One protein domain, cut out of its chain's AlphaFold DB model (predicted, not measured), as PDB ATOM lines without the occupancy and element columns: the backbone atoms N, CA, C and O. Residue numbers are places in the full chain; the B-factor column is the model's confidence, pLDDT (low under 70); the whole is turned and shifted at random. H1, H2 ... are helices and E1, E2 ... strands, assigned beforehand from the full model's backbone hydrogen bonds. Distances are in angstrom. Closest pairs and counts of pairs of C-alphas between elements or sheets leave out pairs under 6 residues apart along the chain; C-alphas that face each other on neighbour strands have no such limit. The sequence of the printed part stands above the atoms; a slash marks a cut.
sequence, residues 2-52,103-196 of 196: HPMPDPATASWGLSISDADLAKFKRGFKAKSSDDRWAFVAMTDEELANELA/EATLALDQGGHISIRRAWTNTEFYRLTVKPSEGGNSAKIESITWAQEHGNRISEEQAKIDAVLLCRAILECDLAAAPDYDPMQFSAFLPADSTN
ATOM      1  N   HIS A   2      29.450  12.067   6.629       66.96
ATOM      2  CA  HIS A   2      30.477  12.049   5.575       66.96
ATOM      3  C   HIS A   2      31.515  13.123   5.902       66.96
ATOM      4  O   HIS A   2      31.114  14.285   6.034       66.96
ATOM      5  N   PRO A   3      32.801  12.759   6.046       71.69
ATOM      6  CA  PRO A   3      33.842  13.734   6.290       71.69
ATOM      7  C   PRO A   3      33.900  14.718   5.124       71.69
ATOM      8  O   PRO A   3      33.667  14.388   3.959       71.69
ATOM      9  N   MET A   4      34.181  15.956   5.486       82.18
ATOM     10  CA  MET A   4      34.330  17.071   4.575       82.18
ATOM     11  C   MET A   4      35.472  16.814   3.569       82.18
ATOM     12  O   MET A   4      36.586  16.511   4.004       82.18
ATOM     13  N   PRO A   5      35.246  16.933   2.246       79.49
ATOM     14  CA  PRO A   5      36.292  16.726   1.249       79.49
ATOM     15  C   PRO A   5      37.335  17.852   1.295       79.49
ATOM     16  O   PRO A   5      36.970  19.027   1.325       79.49
ATOM     17  N   ASP A   6      38.620  17.466   1.292       83.63
ATOM     18  CA  ASP A   6      39.799  18.353   1.351       83.63
ATOM     19  C   ASP A   6      39.600  19.519   2.347       83.63
ATOM     20  O   ASP A   6      39.497  20.683   1.962       83.63
ATOM     21  N   PRO A   7      39.442  19.231   3.650       86.28
ATOM     22  CA  PRO A   7      39.050  20.250   4.612       86.28
ATOM     23  C   PRO A   7      40.158  21.301   4.764       86.28
ATOM     24  O   PRO A   7      41.285  20.984   5.150       86.28
ATOM     25  N   ALA A   8      39.831  22.570   4.521       90.34
ATOM     26  CA  ALA A   8      40.711  23.691   4.835       90.34
ATOM     27  C   ALA A   8      40.358  24.260   6.202       90.34
ATOM     28  O   ALA A   8      39.193  24.532   6.473       90.34
ATOM     29  N   THR A   9      41.361  24.486   7.048       91.56
ATOM     30  CA  THR A   9      41.184  25.083   8.376       91.56
ATOM     31  C   THR A   9      41.880  26.435   8.453       91.56
ATOM     32  O   THR A   9      43.043  26.563   8.073       91.56
ATOM     33  N   ALA A  10      41.203  27.425   9.031       93.63
ATOM     34  CA  ALA A  10      41.770  28.721   9.371       93.63
ATOM     35  C   ALA A  10      41.472  29.108  10.819       93.63
ATOM     36  O   ALA A  10      40.432  28.772  11.389       93.63
ATOM     37  N   SER A  11      42.389  29.859  11.420       93.25
ATOM     38  CA  SER A  11      42.196  30.457  12.739       93.25
ATOM     39  C   SER A  11      41.184  31.598  12.668       93.25
ATOM     40  O   SER A  11      41.317  32.497  11.837       93.25
ATOM     41  N   TRP A  12      40.207  31.600  13.576       89.92
ATOM     42  CA  TRP A  12      39.187  32.645  13.630       89.92
ATOM     43  C   TRP A  12      39.323  33.513  14.882       89.92
ATOM     44  O   TRP A  12      39.488  34.726  14.769       89.92
ATOM     45  N   GLY A  13      39.309  32.905  16.071       88.55
ATOM     46  CA  GLY A  13      39.416  33.614  17.349       88.55
ATOM     47  C   GLY A  13      38.167  34.412  17.752       88.55
ATOM     48  O   GLY A  13      38.288  35.350  18.541       88.55
ATOM     49  N   LEU A  14      36.983  34.069  17.235       89.65
ATOM     50  CA  LEU A  14      35.740  34.806  17.483       89.65
ATOM     51  C   LEU A  14      35.165  34.511  18.871       89.65
ATOM     52  O   LEU A  14      34.916  33.358  19.195       89.65
ATOM     53  N   SER A  15      34.899  35.533  19.682       90.17
ATOM     54  CA  SER A  15      34.303  35.349  21.014       90.17
ATOM     55  C   SER A  15      32.774  35.251  20.944       90.17
ATOM     56  O   SER A  15      32.124  36.062  20.293       90.17
ATOM     57  N   ILE A  16      32.207  34.266  21.631       87.78
ATOM     58  CA  ILE A  16      30.781  33.940  21.680       87.78
ATOM     59  C   ILE A  16      30.273  34.206  23.102       87.78
ATOM     60  O   ILE A  16      30.907  33.803  24.085       87.78
ATOM     61  N   SER A  17      29.129  34.884  23.214       87.81
ATOM     62  CA  SER A  17      28.468  35.122  24.501       87.81
ATOM     63  C   SER A  17      27.826  33.843  25.058       87.81
ATOM     64  O   SER A  17      27.620  32.880  24.328       87.81
ATOM     65  N   ASP A  18      27.481  33.817  26.345       85.44
ATOM     66  CA  ASP A  18      26.759  32.687  26.956       85.44
ATOM     67  C   ASP A  18      25.453  32.347  26.215       85.44
ATOM     68  O   ASP A  18      25.187  31.191  25.891       85.44
ATOM     69  N   ALA A  19      24.673  33.376  25.874       86.68
ATOM     70  CA  ALA A  19      23.408  33.215  25.168       86.68
ATOM     71  C   ALA A  19      23.613  32.607  23.774       86.68
ATOM     72  O   ALA A  19      22.882  31.701  23.378       86.68
ATOM     73  N   ASP A  20      24.633  33.066  23.048       85.66
ATOM     74  CA  ASP A  20      24.981  32.511  21.741       85.66
ATOM     75  C   ASP A  20      25.523  31.078  21.864       85.66
ATOM     76  O   ASP A  20      25.182  30.209  21.066       85.66
ATOM     77  N   LEU A  21      26.321  30.790  22.899       83.46
ATOM     78  CA  LEU A  21      26.822  29.444  23.175       83.46
ATOM     79  C   LEU A  21      25.673  28.468  23.458       83.46
ATOM     80  O   LEU A  21      25.698  27.343  22.962       83.46
ATOM     81  N   ALA A  22      24.654  28.886  24.211       82.98
ATOM     82  CA  ALA A  22      23.462  28.078  24.455       82.98
ATOM     83  C   ALA A  22      22.699  27.766  23.154       82.98
ATOM     84  O   ALA A  22      22.244  26.635  22.973       82.98
ATOM     85  N   LYS A  23      22.624  28.723  22.217       85.55
ATOM     86  CA  LYS A  23      22.045  28.506  20.877       85.55
ATOM     87  C   LYS A  23      22.856  27.470  20.091       85.55
ATOM     88  O   LYS A  23      22.285  26.518  19.567       85.55
ATOM     89  N   PHE A  24      24.189  27.573  20.094       81.68
ATOM     90  CA  PHE A  24      25.061  26.569  19.469       81.68
ATOM     91  C   PHE A  24      24.890  25.168  20.063       81.68
ATOM     92  O   PHE A  24      24.846  24.199  19.310       81.68
ATOM     93  N   LYS A  25      24.772  25.062  21.393       76.81
ATOM     94  CA  LYS A  25      24.558  23.790  22.104       76.81
ATOM     95  C   LYS A  25      23.226  23.135  21.749       76.81
ATOM     96  O   LYS A  25      23.183  21.929  21.551       76.81
ATOM     97  N   ARG A  26      22.151  23.924  21.652       75.19
ATOM     98  CA  ARG A  26      20.830  23.430  21.235       75.19
ATOM     99  C   ARG A  26      20.861  22.874  19.808       75.19
ATOM    100  O   ARG A  26      20.097  21.969  19.487       75.19
ATOM    101  N   GLY A  27      21.752  23.407  18.971       73.84
ATOM    102  CA  GLY A  27      21.782  23.118  17.547       73.84
ATOM    103  C   GLY A  27      20.545  23.668  16.841       73.84
ATOM    104  O   GLY A  27      19.671  24.302  17.438       73.84
ATOM    105  N   PHE A  28      20.473  23.427  15.537       71.29
ATOM    106  CA  PHE A  28      19.293  23.759  14.753       71.29
ATOM    107  C   PHE A  28      19.156  22.774  13.611       71.29
ATOM    108  O   PHE A  28      20.061  22.611  12.789       71.29
ATOM    109  N   LYS A  29      17.993  22.139  13.532       63.93
ATOM    110  CA  LYS A  29      17.606  21.341  12.382       63.93
ATOM    111  C   LYS A  29      16.327  21.926  11.818       63.93
ATOM    112  O   LYS A  29      15.284  21.937  12.457       63.93
ATOM    113  N   ALA A  30      16.436  22.406  10.597       58.50
ATOM    114  CA  ALA A  30      15.314  22.895   9.836       58.50
ATOM    115  C   ALA A  30      14.319  21.737   9.537       58.50
ATOM    116  O   ALA A  30      14.736  20.713   9.004       58.50
ATOM    117  N   LYS A  31      13.024  21.911   9.868       57.96
ATOM    118  CA  LYS A  31      11.857  21.065   9.488       57.96
ATOM    119  C   LYS A  31      11.537  20.926   7.963       57.96
ATOM    120  O   LYS A  31      11.882  19.923   7.369       57.96
ATOM    121  N   SER A  32      10.950  21.927   7.294       49.54
ATOM    122  CA  SER A  32      10.979  22.200   5.826       49.54
ATOM    123  C   SER A  32      12.334  22.041   5.057       49.54
ATOM    124  O   SER A  32      13.431  22.217   5.599       49.54
ATOM    125  N   SER A  33      12.249  21.723   3.760       50.44
ATOM    126  CA  SER A  33      13.357  21.301   2.883       50.44
ATOM    127  C   SER A  33      13.939  22.385   1.957       50.44
ATOM    128  O   SER A  33      14.894  22.087   1.240       50.44
ATOM    129  N   ASP A  34      13.438  23.624   1.977       56.51
ATOM    130  CA  ASP A  34      13.906  24.703   1.087       56.51
ATOM    131  C   ASP A  34      15.317  25.199   1.438       56.51
ATOM    132  O   ASP A  34      15.495  26.072   2.281       56.51
ATOM    133  N   ASP A  35      16.343  24.613   0.814       57.72
ATOM    134  CA  ASP A  35      17.744  25.060   0.874       57.72
ATOM    135  C   ASP A  35      18.316  25.298   2.282       57.72
ATOM    136  O   ASP A  35      19.078  26.235   2.532       57.72
ATOM    137  N   ARG A  36      17.989  24.410   3.231       73.93
ATOM    138  CA  ARG A  36      18.341  24.643   4.639       73.93
ATOM    139  C   ARG A  36      19.615  23.962   5.108       73.93
ATOM    140  O   ARG A  36      19.977  22.844   4.723       73.93
ATOM    141  N   TRP A  37      20.275  24.683   6.002       80.91
ATOM    142  CA  TRP A  37      21.457  24.274   6.737       80.91
ATOM    143  C   TRP A  37      21.038  23.698   8.087       80.91
ATOM    144  O   TRP A  37      20.120  24.202   8.733       80.91
ATOM    145  N   ALA A  38      21.713  22.637   8.518       81.57
ATOM    146  CA  ALA A  38      21.554  22.059   9.842       81.57
ATOM    147  C   ALA A  38      22.851  22.218  10.634       81.57
ATOM    148  O   ALA A  38      23.936  21.919  10.132       81.57
ATOM    149  N   PHE A  39      22.708  22.655  11.878       84.14
ATOM    150  CA  PHE A  39      23.770  22.860  12.848       84.14
ATOM    151  C   PHE A  39      23.748  21.732  13.869       84.14
ATOM    152  O   PHE A  39      22.748  21.535  14.561       84.14
ATOM    153  N   VAL A  40      24.860  21.013  13.964       83.23
ATOM    154  CA  VAL A  40      25.039  19.894  14.889       83.23
ATOM    155  C   VAL A  40      26.252  20.178  15.755       83.23
ATOM    156  O   VAL A  40      27.366  20.249  15.241       83.23
ATOM    157  N   ALA A  41      26.042  20.348  17.057       83.14
ATOM    158  CA  ALA A  41      27.133  20.390  18.020       83.14
ATOM    159  C   ALA A  41      27.609  18.962  18.321       83.14
ATOM    160  O   ALA A  41      26.796  18.070  18.540       83.14
ATOM    161  N   MET A  42      28.920  18.763  18.326       82.51
ATOM    162  CA  MET A  42      29.594  17.492  18.575       82.51
ATOM    163  C   MET A  42      30.839  17.735  19.432       82.51
ATOM    164  O   MET A  42      31.431  18.815  19.393       82.51
ATOM    165  N   THR A  43      31.237  16.760  20.240       84.96
ATOM    166  CA  THR A  43      32.452  16.878  21.066       84.96
ATOM    167  C   THR A  43      33.733  16.698  20.239       84.96
ATOM    168  O   THR A  43      33.709  16.144  19.138       84.96
ATOM    169  N   ASP A  44      34.872  17.163  20.765       81.25
ATOM    170  CA  ASP A  44      36.201  16.910  20.165       81.25
ATOM    171  C   ASP A  44      36.493  15.403  20.068       81.25
ATOM    172  O   ASP A  44      36.982  14.924  19.047       81.25
ATOM    173  N   GLU A  45      36.076  14.635  21.081       82.13
ATOM    174  CA  GLU A  45      36.196  13.175  21.101       82.13
ATOM    175  C   GLU A  45      35.373  12.504  19.995       82.13
ATOM    176  O   GLU A  45      35.875  11.602  19.320       82.13
ATOM    177  N   GLU A  46      34.129  12.941  19.770       80.15
ATOM    178  CA  GLU A  46      33.277  12.402  18.705       80.15
ATOM    179  C   GLU A  46      33.840  12.691  17.316       80.15
ATOM    180  O   GLU A  46      33.918  11.777  16.489       80.15
ATOM    181  N   LEU A  47      34.300  13.923  17.077       79.65
ATOM    182  CA  LEU A  47      34.949  14.281  15.818       79.65
ATOM    183  C   LEU A  47      36.228  13.461  15.602       79.65
ATOM    184  O   LEU A  47      36.447  12.926  14.514       79.65
ATOM    185  N   ALA A  48      37.074  13.347  16.629       80.58
ATOM    186  CA  ALA A  48      38.318  12.590  16.552       80.58
ATOM    187  C   ALA A  48      38.060  11.101  16.293       80.58
ATOM    188  O   ALA A  48      38.770  10.484  15.500       80.58
ATOM    189  N   ASN A  49      37.030  10.528  16.923       81.10
ATOM    190  CA  ASN A  49      36.610   9.162  16.653       81.10
ATOM    191  C   ASN A  49      36.138   9.012  15.202       81.10
ATOM    192  O   ASN A  49      36.530   8.057  14.541       81.10
ATOM    193  N   GLU A  50      35.341   9.938  14.671       74.36
ATOM    194  CA  GLU A  50      34.853   9.825  13.295       74.36
ATOM    195  C   GLU A  50      35.977   9.937  12.254       74.36
ATOM    196  O   GLU A  50      36.056   9.100  11.356       74.36
ATOM    197  N   LEU A  51      36.912  10.873  12.444       71.49
ATOM    198  CA  LEU A  51      38.120  10.992  11.618       71.49
ATOM    199  C   LEU A  51      39.027   9.752  11.729       71.49
ATOM    200  O   LEU A  51      39.634   9.327  10.751       71.49
ATOM    201  N   ALA A  52      39.122   9.132  12.910       71.29
ATOM    202  CA  ALA A  52      39.933   7.928  13.110       71.29
ATOM    203  C   ALA A  52      39.310   6.657  12.505       71.29
ATOM    204  O   ALA A  52      40.033   5.696  12.234       71.29
ATOM    205  N   GLU A 103      19.781  15.633  22.833       51.90
ATOM    206  CA  GLU A 103      21.050  14.899  22.780       51.90
ATOM    207  C   GLU A 103      22.287  15.815  22.671       51.90
ATOM    208  O   GLU A 103      23.359  15.455  23.152       51.90
ATOM    209  N   ALA A 104      22.154  17.036  22.138       50.38
ATOM    210  CA  ALA A 104      23.293  17.947  21.938       50.38
ATOM    211  C   ALA A 104      23.631  18.838  23.156       50.38
ATOM    212  O   ALA A 104      24.658  19.522  23.171       50.38
ATOM    213  N   THR A 105      22.799  18.819  24.205       51.92
ATOM    214  CA  THR A 105      22.790  19.841  25.271       51.92
ATOM    215  C   THR A 105      24.096  19.941  26.081       51.92
ATOM    216  O   THR A 105      24.338  20.964  26.719       51.92
ATOM    217  N   LEU A 106      24.962  18.920  26.061       51.59
ATOM    218  CA  LEU A 106      26.096  18.799  26.995       51.59
ATOM    219  C   LEU A 106      27.498  18.865  26.360       51.59
ATOM    220  O   LEU A 106      28.488  18.890  27.088       51.59
ATOM    221  N   ALA A 107      27.620  18.897  25.032       61.48
ATOM    222  CA  ALA A 107      28.915  18.673  24.379       61.48
ATOM    223  C   ALA A 107      29.898  19.859  24.484       61.48
ATOM    224  O   ALA A 107      31.093  19.666  24.690       61.48
ATOM    225  N   LEU A 108      29.424  21.106  24.360       68.79
ATOM    226  CA  LEU A 108      30.320  22.267  24.206       68.79
ATOM    227  C   LEU A 108      30.869  22.843  25.525       68.79
ATOM    228  O   LEU A 108      31.664  23.782  25.482       68.79
ATOM    229  N   ASP A 109      30.489  22.311  26.690       71.87
ATOM    230  CA  ASP A 109      30.951  22.804  28.003       71.87
ATOM    231  C   ASP A 109      32.462  22.661  28.220       71.87
ATOM    232  O   ASP A 109      33.073  23.482  28.904       71.87
ATOM    233  N   GLN A 110      33.075  21.644  27.613       77.21
ATOM    234  CA  GLN A 110      34.528  21.425  27.628       77.21
ATOM    235  C   GLN A 110      35.197  21.810  26.302       77.21
ATOM    236  O   GLN A 110      36.420  21.759  26.175       77.21
ATOM    237  N   GLY A 111      34.395  22.269  25.345       80.41
ATOM    238  CA  GLY A 111      34.792  22.509  23.969       80.41
ATOM    239  C   GLY A 111      34.335  21.392  23.055       80.41
ATOM    240  O   GLY A 111      34.128  20.255  23.467       80.41
ATOM    241  N   GLY A 112      34.160  21.752  21.795       87.42
ATOM    242  CA  GLY A 112      33.759  20.829  20.754       87.42
ATOM    243  C   GLY A 112      33.681  21.535  19.415       87.42
ATOM    244  O   GLY A 112      34.262  22.604  19.207       87.42
ATOM    245  N   HIS A 113      32.949  20.930  18.497       87.62
ATOM    246  CA  HIS A 113      32.822  21.387  17.131       87.62
ATOM    247  C   HIS A 113      31.357  21.514  16.753       87.62
ATOM    248  O   HIS A 113      30.504  20.778  17.232       87.62
ATOM    249  N   ILE A 114      31.057  22.455  15.874       87.93
ATOM    250  CA  ILE A 114      29.736  22.600  15.286       87.93
ATOM    251  C   ILE A 114      29.870  22.269  13.817       87.93
ATOM    252  O   ILE A 114      30.482  23.031  13.071       87.93
ATOM    253  N   SER A 115      29.299  21.145  13.415       86.68
ATOM    254  CA  SER A 115      29.179  20.772  12.017       86.68
ATOM    255  C   SER A 115      27.960  21.462  11.420       86.68
ATOM    256  O   SER A 115      26.825  21.259  11.861       86.68
ATOM    257  N   ILE A 116      28.185  22.211  10.351       87.05
ATOM    258  CA  ILE A 116      27.154  22.777   9.495       87.05
ATOM    259  C   ILE A 116      27.071  21.923   8.232       87.05
ATOM    260  O   ILE A 116      28.014  21.818   7.441       87.05
ATOM    261  N   ARG A 117      25.910  21.303   8.050       82.84
ATOM    262  CA  ARG A 117      25.630  20.388   6.943       82.84
ATOM    263  C   ARG A 117      24.414  20.841   6.158       82.84
ATOM    264  O   ARG A 117      23.514  21.471   6.712       82.84
ATOM    265  N   ARG A 118      24.351  20.477   4.882       76.64
ATOM    266  CA  ARG A 118      23.153  20.715   4.069       76.64
ATOM    267  C   ARG A 118      22.123  19.623   4.363       76.64
ATOM    268  O   ARG A 118      22.475  18.443   4.390       76.64
ATOM    269  N   ALA A 119      20.869  20.001   4.614       66.47
ATOM    270  CA  ALA A 119      19.861  19.089   5.165       66.47
ATOM    271  C   ALA A 119      19.603  17.844   4.293       66.47
ATOM    272  O   ALA A 119      19.421  16.753   4.830       66.47
ATOM    273  N   TRP A 120      19.649  17.985   2.965       68.05
ATOM    274  CA  TRP A 120      19.359  16.893   2.030       68.05
ATOM    275  C   TRP A 120      20.578  16.043   1.646       68.05
ATOM    276  O   TRP A 120      20.412  14.862   1.353       68.05
ATOM    277  N   THR A 121      21.801  16.590   1.669       71.21
ATOM    278  CA  THR A 121      23.015  15.788   1.414       71.21
ATOM    279  C   THR A 121      23.575  15.153   2.679       71.21
ATOM    280  O   THR A 121      24.258  14.135   2.598       71.21
ATOM    281  N   ASN A 122      23.303  15.742   3.853       71.29
ATOM    282  CA  ASN A 122      23.934  15.367   5.120       71.29
ATOM    283  C   ASN A 122      25.478  15.351   5.020       71.29
ATOM    284  O   ASN A 122      26.162  14.618   5.735       71.29
ATOM    285  N   THR A 123      26.018  16.156   4.101       78.41
ATOM    286  CA  THR A 123      27.452  16.380   3.920       78.41
ATOM    287  C   THR A 123      27.850  17.590   4.745       78.41
ATOM    288  O   THR A 123      27.177  18.624   4.691       78.41
ATOM    289  N   GLU A 124      28.923  17.456   5.518       81.42
ATOM    290  CA  GLU A 124      29.513  18.563   6.262       81.42
ATOM    291  C   GLU A 124      30.232  19.510   5.291       81.42
ATOM    292  O   GLU A 124      31.114  19.095   4.539       81.42
ATOM    293  N   PHE A 125      29.850  20.788   5.309       84.98
ATOM    294  CA  PHE A 125      30.484  21.832   4.492       84.98
ATOM    295  C   PHE A 125      31.302  22.794   5.339       84.98
ATOM    296  O   PHE A 125      32.347  23.253   4.894       84.98
ATOM    297  N   TYR A 126      30.848  23.077   6.562       88.86
ATOM    298  CA  TYR A 126      31.560  23.929   7.505       88.86
ATOM    299  C   TYR A 126      31.604  23.260   8.866       88.86
ATOM    300  O   TYR A 126      30.668  22.579   9.267       88.86
ATOM    301  N   ARG A 127      32.683  23.501   9.597       90.48
ATOM    302  CA  ARG A 127      32.927  22.990  10.933       90.48
ATOM    303  C   ARG A 127      33.570  24.072  11.780       90.48
ATOM    304  O   ARG A 127      34.665  24.538  11.474       90.48
ATOM    305  N   LEU A 128      32.908  24.477  12.853       90.94
ATOM    306  CA  LEU A 128      33.398  25.523  13.750       90.94
ATOM    307  C   LEU A 128      33.953  24.891  15.015       90.94
ATOM    308  O   LEU A 128      33.225  24.199  15.713       90.94
ATOM    309  N   THR A 129      35.215  25.143  15.343       91.66
ATOM    310  CA  THR A 129      35.829  24.655  16.582       91.66
ATOM    311  C   THR A 129      35.587  25.661  17.691       91.66
ATOM    312  O   THR A 129      36.179  26.739  17.694       91.66
ATOM    313  N   VAL A 130      34.737  25.310  18.648       89.17
ATOM    314  CA  VAL A 130      34.360  26.163  19.772       89.17
ATOM    315  C   VAL A 130      35.054  25.674  21.028       89.17
ATOM    316  O   VAL A 130      34.850  24.548  21.469       89.17
ATOM    317  N   LYS A 131      35.851  26.548  21.642       89.36
ATOM    318  CA  LYS A 131      36.453  26.297  22.949       89.36
ATOM    319  C   LYS A 131      35.817  27.175  24.016       89.36
ATOM    320  O   LYS A 131      35.740  28.388  23.813       89.36
ATOM    321  N   PRO A 132      35.400  26.618  25.161       84.11
ATOM    322  CA  PRO A 132      34.978  27.415  26.296       84.11
ATOM    323  C   PRO A 132      36.154  28.285  26.736       84.11
ATOM    324  O   PRO A 132      37.306  27.852  26.797       84.11
ATOM    325  N   SER A 133      35.858  29.546  27.007       81.32
ATOM    326  CA  SER A 133      36.805  30.463  27.615       81.32
ATOM    327  C   SER A 133      36.975  30.116  29.094       81.32
ATOM    328  O   SER A 133      36.053  29.608  29.739       81.32
ATOM    329  N   GLU A 134      38.159  30.410  29.630       69.78
ATOM    330  CA  GLU A 134      38.533  30.194  31.028       69.78
ATOM    331  C   GLU A 134      37.538  30.934  31.947       69.78
ATOM    332  O   GLU A 134      37.599  32.151  32.107       69.78
ATOM    333  N   GLY A 135      36.545  30.213  32.469       64.54
ATOM    334  CA  GLY A 135      35.425  30.781  33.228       64.54
ATOM    335  C   GLY A 135      34.069  30.138  32.934       64.54
ATOM    336  O   GLY A 135      33.148  30.318  33.718       64.54
ATOM    337  N   GLY A 136      33.925  29.381  31.840       66.46
ATOM    338  CA  GLY A 136      32.710  28.610  31.526       66.46
ATOM    339  C   GLY A 136      31.489  29.441  31.105       66.46
ATOM    340  O   GLY A 136      30.521  28.884  30.609       66.46
ATOM    341  N   ASN A 137      31.536  30.768  31.252       69.33
ATOM    342  CA  ASN A 137      30.444  31.683  30.890       69.33
ATOM    343  C   ASN A 137      30.531  32.241  29.459       69.33
ATOM    344  O   ASN A 137      29.728  33.076  29.066       69.33
ATOM    345  N   SER A 138      31.559  31.892  28.698       79.84
ATOM    346  CA  SER A 138      31.704  32.329  27.307       79.84
ATOM    347  C   SER A 138      32.496  31.287  26.551       79.84
ATOM    348  O   SER A 138      33.255  30.523  27.151       79.84
ATOM    349  N   ALA A 139      32.341  31.264  25.238       86.91
ATOM    350  CA  ALA A 139      33.155  30.426  24.380       86.91
ATOM    351  C   ALA A 139      33.847  31.265  23.318       86.91
ATOM    352  O   ALA A 139      33.585  32.452  23.152       86.91
ATOM    353  N   LYS A 140      34.774  30.648  22.607       90.36
ATOM    354  CA  LYS A 140      35.518  31.262  21.524       90.36
ATOM    355  C   LYS A 140      35.652  30.256  20.397       90.36
ATOM    356  O   LYS A 140      36.156  29.158  20.615       90.36
ATOM    357  N   ILE A 141      35.244  30.648  19.197       91.53
ATOM    358  CA  ILE A 141      35.546  29.905  17.981       91.53
ATOM    359  C   ILE A 141      37.045  30.043  17.734       91.53
ATOM    360  O   ILE A 141      37.528  31.106  17.350       91.53
ATOM    361  N   GLU A 142      37.806  28.993  18.017       91.33
ATOM    362  CA  GLU A 142      39.253  28.987  17.814       91.33
ATOM    363  C   GLU A 142      39.579  28.990  16.321       91.33
ATOM    364  O   GLU A 142      40.404  29.777  15.851       91.33
ATOM    365  N   SER A 143      38.887  28.139  15.571       92.40
ATOM    366  CA  SER A 143      39.119  27.923  14.153       92.40
ATOM    367  C   SER A 143      37.833  27.553  13.431       92.40
ATOM    368  O   SER A 143      36.871  27.063  14.024       92.40
ATOM    369  N   ILE A 144      37.835  27.801  12.131       92.58
ATOM    370  CA  ILE A 144      36.815  27.367  11.188       92.58
ATOM    371  C   ILE A 144      37.469  26.409  10.205       92.58
ATOM    372  O   ILE A 144      38.573  26.658   9.730       92.58
ATOM    373  N   THR A 145      36.803  25.300   9.927       91.93
ATOM    374  CA  THR A 145      37.179  24.340   8.895       91.93
ATOM    375  C   THR A 145      36.053  24.252   7.879       91.93
ATOM    376  O   THR A 145      34.893  24.283   8.270       91.93
ATOM    377  N   TRP A 146      36.357  24.190   6.591       90.84
ATOM    378  CA  TRP A 146      35.344  24.146   5.538       90.84
ATOM    379  C   TRP A 146      35.805  23.325   4.335       90.84
ATOM    380  O   TRP A 146      37.003  23.087   4.157       90.84
ATOM    381  N   ALA A 147      34.841  22.844   3.551       86.18
ATOM    382  CA  ALA A 147      35.094  21.936   2.442       86.18
ATOM    383  C   ALA A 147      35.800  22.670   1.303       86.18
ATOM    384  O   ALA A 147      35.337  23.730   0.877       86.18
ATOM    385  N   GLN A 148      36.884  22.096   0.777       84.71
ATOM    386  CA  GLN A 148      37.490  22.552  -0.473       84.71
ATOM    387  C   GLN A 148      37.168  21.544  -1.566       84.71
ATOM    388  O   GLN A 148      37.905  20.598  -1.836       84.71
ATOM    389  N   GLU A 149      36.058  21.747  -2.260       75.30
ATOM    390  CA  GLU A 149      35.828  20.972  -3.472       75.30
ATOM    391  C   GLU A 149      36.634  21.569  -4.632       75.30
ATOM    392  O   GLU A 149      36.766  22.786  -4.760       75.30
ATOM    393  N   HIS A 150      37.152  20.717  -5.522       66.38
ATOM    394  CA  HIS A 150      38.011  21.118  -6.647       66.38
ATOM    395  C   HIS A 150      37.389  22.169  -7.600       66.38
ATOM    396  O   HIS A 150      38.125  22.739  -8.404       66.38
ATOM    397  N   GLY A 151      36.080  22.442  -7.513       67.20
ATOM    398  CA  GLY A 151      35.390  23.520  -8.239       67.20
ATOM    399  C   GLY A 151      34.803  24.635  -7.363       67.20
ATOM    400  O   GLY A 151      34.598  25.731  -7.863       67.20
ATOM    401  N   ASN A 152      34.593  24.394  -6.066       68.10
ATOM    402  CA  ASN A 152      33.986  25.346  -5.129       68.10
ATOM    403  C   ASN A 152      34.997  25.681  -4.030       68.10
ATOM    404  O   ASN A 152      34.785  25.401  -2.850       68.10
ATOM    405  N   ARG A 153      36.153  26.215  -4.432       77.83
ATOM    406  CA  ARG A 153      37.188  26.620  -3.478       77.83
ATOM    407  C   ARG A 153      36.745  27.876  -2.747       77.83
ATOM    408  O   ARG A 153      36.803  28.976  -3.286       77.83
ATOM    409  N   ILE A 154      36.318  27.693  -1.509       83.80
ATOM    410  CA  ILE A 154      35.912  28.779  -0.624       83.80
ATOM    411  C   ILE A 154      37.176  29.368   0.020       83.80
ATOM    412  O   ILE A 154      38.039  28.634   0.511       83.80
ATOM    413  N   SER A 155      37.317  30.692   0.011       88.57
ATOM    414  CA  SER A 155      38.407  31.374   0.715       88.57
ATOM    415  C   SER A 155      38.141  31.431   2.224       88.57
ATOM    416  O   SER A 155      37.005  31.306   2.672       88.57
ATOM    417  N   GLU A 156      39.180  31.667   3.030       89.45
ATOM    418  CA  GLU A 156      39.023  31.861   4.481       89.45
ATOM    419  C   GLU A 156      38.026  32.982   4.814       89.45
ATOM    420  O   GLU A 156      37.229  32.854   5.743       89.45
ATOM    421  N   GLU A 157      38.072  34.084   4.064       89.58
ATOM    422  CA  GLU A 157      37.170  35.222   4.252       89.58
ATOM    423  C   GLU A 157      35.724  34.817   3.979       89.58
ATOM    424  O   GLU A 157      34.852  35.073   4.806       89.58
ATOM    425  N   GLN A 158      35.489  34.099   2.877       88.51
ATOM    426  CA  GLN A 158      34.165  33.609   2.515       88.51
ATOM    427  C   GLN A 158      33.631  32.595   3.532       88.51
ATOM    428  O   GLN A 158      32.481  32.694   3.945       88.51
ATOM    429  N   ALA A 159      34.473  31.677   4.014       89.84
ATOM    430  CA  ALA A 159      34.078  30.721   5.045       89.84
ATOM    431  C   ALA A 159      33.643  31.427   6.341       89.84
ATOM    432  O   ALA A 159      32.664  31.024   6.968       89.84
ATOM    433  N   LYS A 160      34.338  32.504   6.738       91.31
ATOM    434  CA  LYS A 160      33.949  33.321   7.899       91.31
ATOM    435  C   LYS A 160      32.634  34.058   7.660       91.31
ATOM    436  O   LYS A 160      31.797  34.059   8.558       91.31
ATOM    437  N   ILE A 161      32.453  34.658   6.481       90.90
ATOM    438  CA  ILE A 161      31.204  35.333   6.095       90.90
ATOM    439  C   ILE A 161      30.036  34.353   6.198       90.90
ATOM    440  O   ILE A 161      29.076  34.608   6.924       90.90
ATOM    441  N   ASP A 162      30.159  33.196   5.551       88.57
ATOM    442  CA  ASP A 162      29.124  32.169   5.523       88.57
ATOM    443  C   ASP A 162      28.811  31.642   6.912       88.57
ATOM    444  O   ASP A 162      27.648  31.565   7.291       88.57
ATOM    445  N   ALA A 163      29.834  31.332   7.706       88.65
ATOM    446  CA  ALA A 163      29.626  30.876   9.069       88.65
ATOM    447  C   ALA A 163      28.879  31.916   9.907       88.65
ATOM    448  O   ALA A 163      27.937  31.549  10.604       88.65
ATOM    449  N   VAL A 164      29.244  33.201   9.838       89.88
ATOM    450  CA  VAL A 164      28.544  34.263  10.584       89.88
ATOM    451  C   VAL A 164      27.105  34.413  10.115       89.88
ATOM    452  O   VAL A 164      26.206  34.451  10.954       89.88
ATOM    453  N   LEU A 165      26.882  34.465   8.800       88.10
ATOM    454  CA  LEU A 165      25.549  34.585   8.216       88.10
ATOM    455  C   LEU A 165      24.673  33.390   8.584       88.10
ATOM    456  O   LEU A 165      23.539  33.587   9.002       88.10
ATOM    457  N   LEU A 166      25.200  32.169   8.519       86.61
ATOM    458  CA  LEU A 166      24.469  30.968   8.907       86.61
ATOM    459  C   LEU A 166      24.197  30.940  10.411       86.61
ATOM    460  O   LEU A 166      23.082  30.643  10.818       86.61
ATOM    461  N   CYS A 167      25.167  31.296  11.255       84.84
ATOM    462  CA  CYS A 167      24.938  31.370  12.700       84.84
ATOM    463  C   CYS A 167      23.860  32.409  13.050       84.84
ATOM    464  O   CYS A 167      23.042  32.172  13.933       84.84
ATOM    465  N   ARG A 168      23.833  33.546  12.350       85.90
ATOM    466  CA  ARG A 168      22.828  34.598  12.550       85.90
ATOM    467  C   ARG A 168      21.462  34.226  11.987       85.90
ATOM    468  O   ARG A 168      20.463  34.448  12.648       85.90
ATOM    469  N   ALA A 169      21.408  33.655  10.790       82.66
ATOM    470  CA  ALA A 169      20.152  33.330  10.122       82.66
ATOM    471  C   ALA A 169      19.485  32.074  10.696       82.66
ATOM    472  O   ALA A 169      18.264  31.978  10.695       82.66
ATOM    473  N   ILE A 170      20.281  31.106  11.158       80.18
ATOM    474  CA  ILE A 170      19.795  29.775  11.532       80.18
ATOM    475  C   ILE A 170      19.732  29.596  13.047       80.18
ATOM    476  O   ILE A 170      18.735  29.107  13.564       80.18
ATOM    477  N   LEU A 171      20.782  29.991  13.771       80.72
ATOM    478  CA  LEU A 171      20.791  29.921  15.237       80.72
ATOM    479  C   LEU A 171      20.267  31.204  15.887       80.72
ATOM    480  O   LEU A 171      20.160  31.241  17.109       80.72
ATOM    481  N   GLU A 172      19.983  32.251  15.102       81.98
ATOM    482  CA  GLU A 172      19.608  33.581  15.601       81.98
ATOM    483  C   GLU A 172      20.642  34.141  16.597       81.98
ATOM    484  O   GLU A 172      20.303  34.842  17.549       81.98
ATOM    485  N   CYS A 173      21.925  33.795  16.429       81.63
ATOM    486  CA  CYS A 173      23.017  34.308  17.261       81.63
ATOM    487  C   CYS A 173      23.333  35.760  16.898       81.63
ATOM    488  O   CYS A 173      23.460  36.072  15.721       81.63
ATOM    489  N   ASP A 174      23.574  36.626  17.881       81.74
ATOM    490  CA  ASP A 174      23.965  38.015  17.606       81.74
ATOM    491  C   ASP A 174      25.433  38.093  17.166       81.74
ATOM    492  O   ASP A 174      25.813  38.936  16.352       81.74
ATOM    493  N   LEU A 175      26.269  37.179  17.684       84.64
ATOM    494  CA  LEU A 175      27.715  37.149  17.449       84.64
ATOM    495  C   LEU A 175      28.308  38.560  17.543       84.64
ATOM    496  O   LEU A 175      28.908  39.046  16.592       84.64
ATOM    497  N   ALA A 176      28.147  39.231  18.685       83.63
ATOM    498  CA  ALA A 176      28.567  40.629  18.856       83.63
ATOM    499  C   ALA A 176      30.073  40.879  18.608       83.63
ATOM    500  O   ALA A 176      30.496  42.019  18.432       83.63
ATOM    501  N   ALA A 177      30.899  39.827  18.615       87.33
ATOM    502  CA  ALA A 177      32.311  39.903  18.247       87.33
ATOM    503  C   ALA A 177      32.561  39.823  16.728       87.33
ATOM    504  O   ALA A 177      33.686  40.066  16.288       87.33
ATOM    505  N   ALA A 178      31.559  39.422  15.941       86.76
ATOM    506  CA  ALA A 178      31.634  39.289  14.494       86.76
ATOM    507  C   ALA A 178      31.123  40.569  13.823       86.76
ATOM    508  O   ALA A 178      30.201  41.203  14.336       86.76
ATOM    509  N   PRO A 179      31.699  40.946  12.675       87.47
ATOM    510  CA  PRO A 179      31.168  42.036  11.871       87.47
ATOM    511  C   PRO A 179      29.814  41.664  11.255       87.47
ATOM    512  O   PRO A 179      29.497  40.492  11.042       87.47
ATOM    513  N   ASP A 180      29.034  42.694  10.940       86.08
ATOM    514  CA  ASP A 180      27.769  42.556  10.235       86.08
ATOM    515  C   ASP A 180      28.005  42.387   8.735       86.08
ATOM    516  O   ASP A 180      28.419  43.320   8.051       86.08
ATOM    517  N   TYR A 181      27.774  41.173   8.238       87.02
ATOM    518  CA  TYR A 181      27.849  40.856   6.816       87.02
ATOM    519  C   TYR A 181      26.473  40.969   6.159       87.02
ATOM    520  O   TYR A 181      25.457  40.611   6.757       87.02
ATOM    521  N   ASP A 182      26.448  41.422   4.908       86.47
ATOM    522  CA  ASP A 182      25.232  41.412   4.101       86.47
ATOM    523  C   ASP A 182      24.864  39.974   3.704       86.47
ATOM    524  O   ASP A 182      25.736  39.239   3.231       86.47
ATOM    525  N   PRO A 183      23.580  39.575   3.783       79.87
ATOM    526  CA  PRO A 183      23.119  38.260   3.328       79.87
ATOM    527  C   PRO A 183      23.480  37.943   1.870       79.87
ATOM    528  O   PRO A 183      23.646  36.781   1.515       79.87
ATOM    529  N   MET A 184      23.652  38.969   1.026       83.38
ATOM    530  CA  MET A 184      24.077  38.815  -0.372       83.38
ATOM    531  C   MET A 184      25.529  38.337  -0.521       83.38
ATOM    532  O   MET A 184      25.904  37.891  -1.599       83.38
ATOM    533  N   GLN A 185      26.349  38.422   0.534       83.35
ATOM    534  CA  GLN A 185      27.716  37.896   0.524       83.35
ATOM    535  C   GLN A 185      27.766  36.388   0.782       83.35
ATOM    536  O   GLN A 185      28.850  35.819   0.753       83.35
ATOM    537  N   PHE A 186      26.636  35.735   1.059       83.01
ATOM    538  CA  PHE A 186      26.610  34.302   1.311       83.01
ATOM    539  C   PHE A 186      26.999  33.515   0.055       83.01
ATOM    540  O   PHE A 186      26.408  33.717  -1.007       83.01
ATOM    541  N   SER A 187      27.950  32.582   0.172       77.61
ATOM    542  CA  SER A 187      28.504  31.874  -0.994       77.61
ATOM    543  C   SER A 187      27.464  31.111  -1.806       77.61
ATOM    544  O   SER A 187      27.629  30.986  -3.013       77.61
ATOM    545  N   ALA A 188      26.368  30.652  -1.190       71.64
ATOM    546  CA  ALA A 188      25.303  29.970  -1.926       71.64
ATOM    547  C   ALA A 188      24.525  30.900  -2.875       71.64
ATOM    548  O   ALA A 188      23.891  30.409  -3.806       71.64
ATOM    549  N   PHE A 189      24.562  32.218  -2.646       69.24
ATOM    550  CA  PHE A 189      23.978  33.222  -3.541       69.24
ATOM    551  C   PHE A 189      25.005  33.835  -4.496       69.24
ATOM    552  O   PHE A 189      24.618  34.469  -5.478       69.24
ATOM    553  N   LEU A 190      26.301  33.662  -4.229       62.83
ATOM    554  CA  LEU A 190      27.340  34.148  -5.119       62.83
ATOM    555  C   LEU A 190      27.487  33.195  -6.315       62.83
ATOM    556  O   LEU A 190      27.583  31.979  -6.129       62.83
ATOM    557  N   PRO A 191      27.534  33.709  -7.555       59.67
ATOM    558  CA  PRO A 191      27.860  32.875  -8.700       59.67
ATOM    559  C   PRO A 191      29.271  32.305  -8.510       59.67
ATOM    560  O   PRO A 191      30.207  33.045  -8.207       59.67
ATOM    561  N   ALA A 192      29.445  30.998  -8.730       58.51
ATOM    562  CA  ALA A 192      30.741  30.317  -8.607       58.51
ATOM    563  C   ALA A 192      31.822  30.852  -9.580       58.51
ATOM    564  O   ALA A 192      32.988  30.475  -9.486       58.51
ATOM    565  N   ASP A 193      31.451  31.750 -10.495       49.16
ATOM    566  CA  ASP A 193      32.284  32.266 -11.575       49.16
ATOM    567  C   ASP A 193      32.501  33.783 -11.428       49.16
ATOM    568  O   ASP A 193      31.920  34.626 -12.106       49.16
ATOM    569  N   SER A 194      33.328  34.167 -10.461       42.13
ATOM    570  CA  SER A 194      33.974  35.487 -10.450       42.13
ATOM    571  C   SER A 194      35.451  35.338 -10.106       42.13
ATOM    572  O   SER A 194      36.005  36.060  -9.283       42.13
ATOM    573  N   THR A 195      36.102  34.366 -10.751       47.71
ATOM    574  CA  THR A 195      37.560  34.357 -10.883       47.71
ATOM    575  C   THR A 195      37.891  35.026 -12.214       47.71
ATOM    576  O   THR A 195      37.726  34.423 -13.271       47.71
ATOM    577  N   ASN A 196      38.294  36.294 -12.154       34.54
ATOM    578  CA  ASN A 196      39.033  36.960 -13.232       34.54
ATOM    579  C   ASN A 196      40.480  36.448 -13.243       34.54
ATOM    580  O   ASN A 196      41.049  36.341 -12.131       34.54
TER     581      ASN A 196
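What this domain is: This is residues 2 to 52 and 103 to 196 of the 196 residues of an uncharacterized protein of Madurella mycetomatis (UniProt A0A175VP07). A strongly twisted sheet of five antiparallel strands has its longest helix, H3, across one face, while the shorter H1 sits on the sheet beside its strands and H2 stands up from the opposite face at the end of E2. The last stretch, residues 171 to 196, has no named element and passes over the far side of H3. The printed part has 145 residues, with E1 H1 E2 H2 E3 E4 E5 H3 along the chain; the sheet order is E1 E5 E4 E3 E2, and the class is mixed, helices and strands. The whole is compact, with a radius of gyration of the C-alphas of 14.5 A and spans of 47 by 35 by 32 A.

How they stand to each other: E1, residues 7 to 16, is an edge strand that bends by 67 degrees at residue 13. Its antiparallel neighbour is E5, residues 139 to 147, with N 10 and O 144 2.8 A apart, within hydrogen-bond range. E3, residues 112 to 118, E4, residues 124 to 132, and E5 form a meander, each strand the antiparallel neighbour of the one before; E3 and E4 form a hairpin, with N 114 and O 128 at 2.8 A, and so do E4 and E5, with N 129 and O 143 at 2.9 A. The other edge strand, E2, residues 37 to 43, is antiparallel to E3, with N 40 and O 115 at 2.9 A. H3, residues 156 to 170, is on the sheet at a height of 7.6 A, over E5 and only just over E4, with 3 of its C-alphas there. It runs across the strands, at 68 degrees to E5 on the local plane; their closest C-alphas, of Trp 146 and Ala 159, are 6.7 A apart. H1, residues 18 to 26, is on the sheet, and its closest C-alpha pair with E2 is Lys 25 and Ala 41, at 5.9 A. H1 and H3 are near each other and with the sheet make two layers, helices on one face of a sheet. H2, residues 44 to 52, is on the opposite face from H3; the closest C-alphas of H2 and E3, of Asp 44 and Gly 112, are 4.7 A apart. In H1, H2 and H3 every O i to N i+4 pair is within hydrogen-bond range.

Where its parts are: E1 begins at C-alpha 7, (39.050, 20.250, 4.612), and is 23.4 A long. E4 and E5 measure 22.6 A and 23.6 A. H3 is 20.6 A long and ends at C-alpha 170, (19.795, 29.775, 11.532).

The domain as a whole: The C-alphas of Gly 135 and Asn 196 are the two farthest apart, at 47.0 A. Residues 53 to 102 are not printed, and C-alphas 52 and 103 are 22.3 A apart across the cut. Of the links that are printed whole, none is long. The mean pLDDT of the printed part is 78.7; 31 residues are under 70, among them residues 29 to 35, 103 to 108 and 189 to 196.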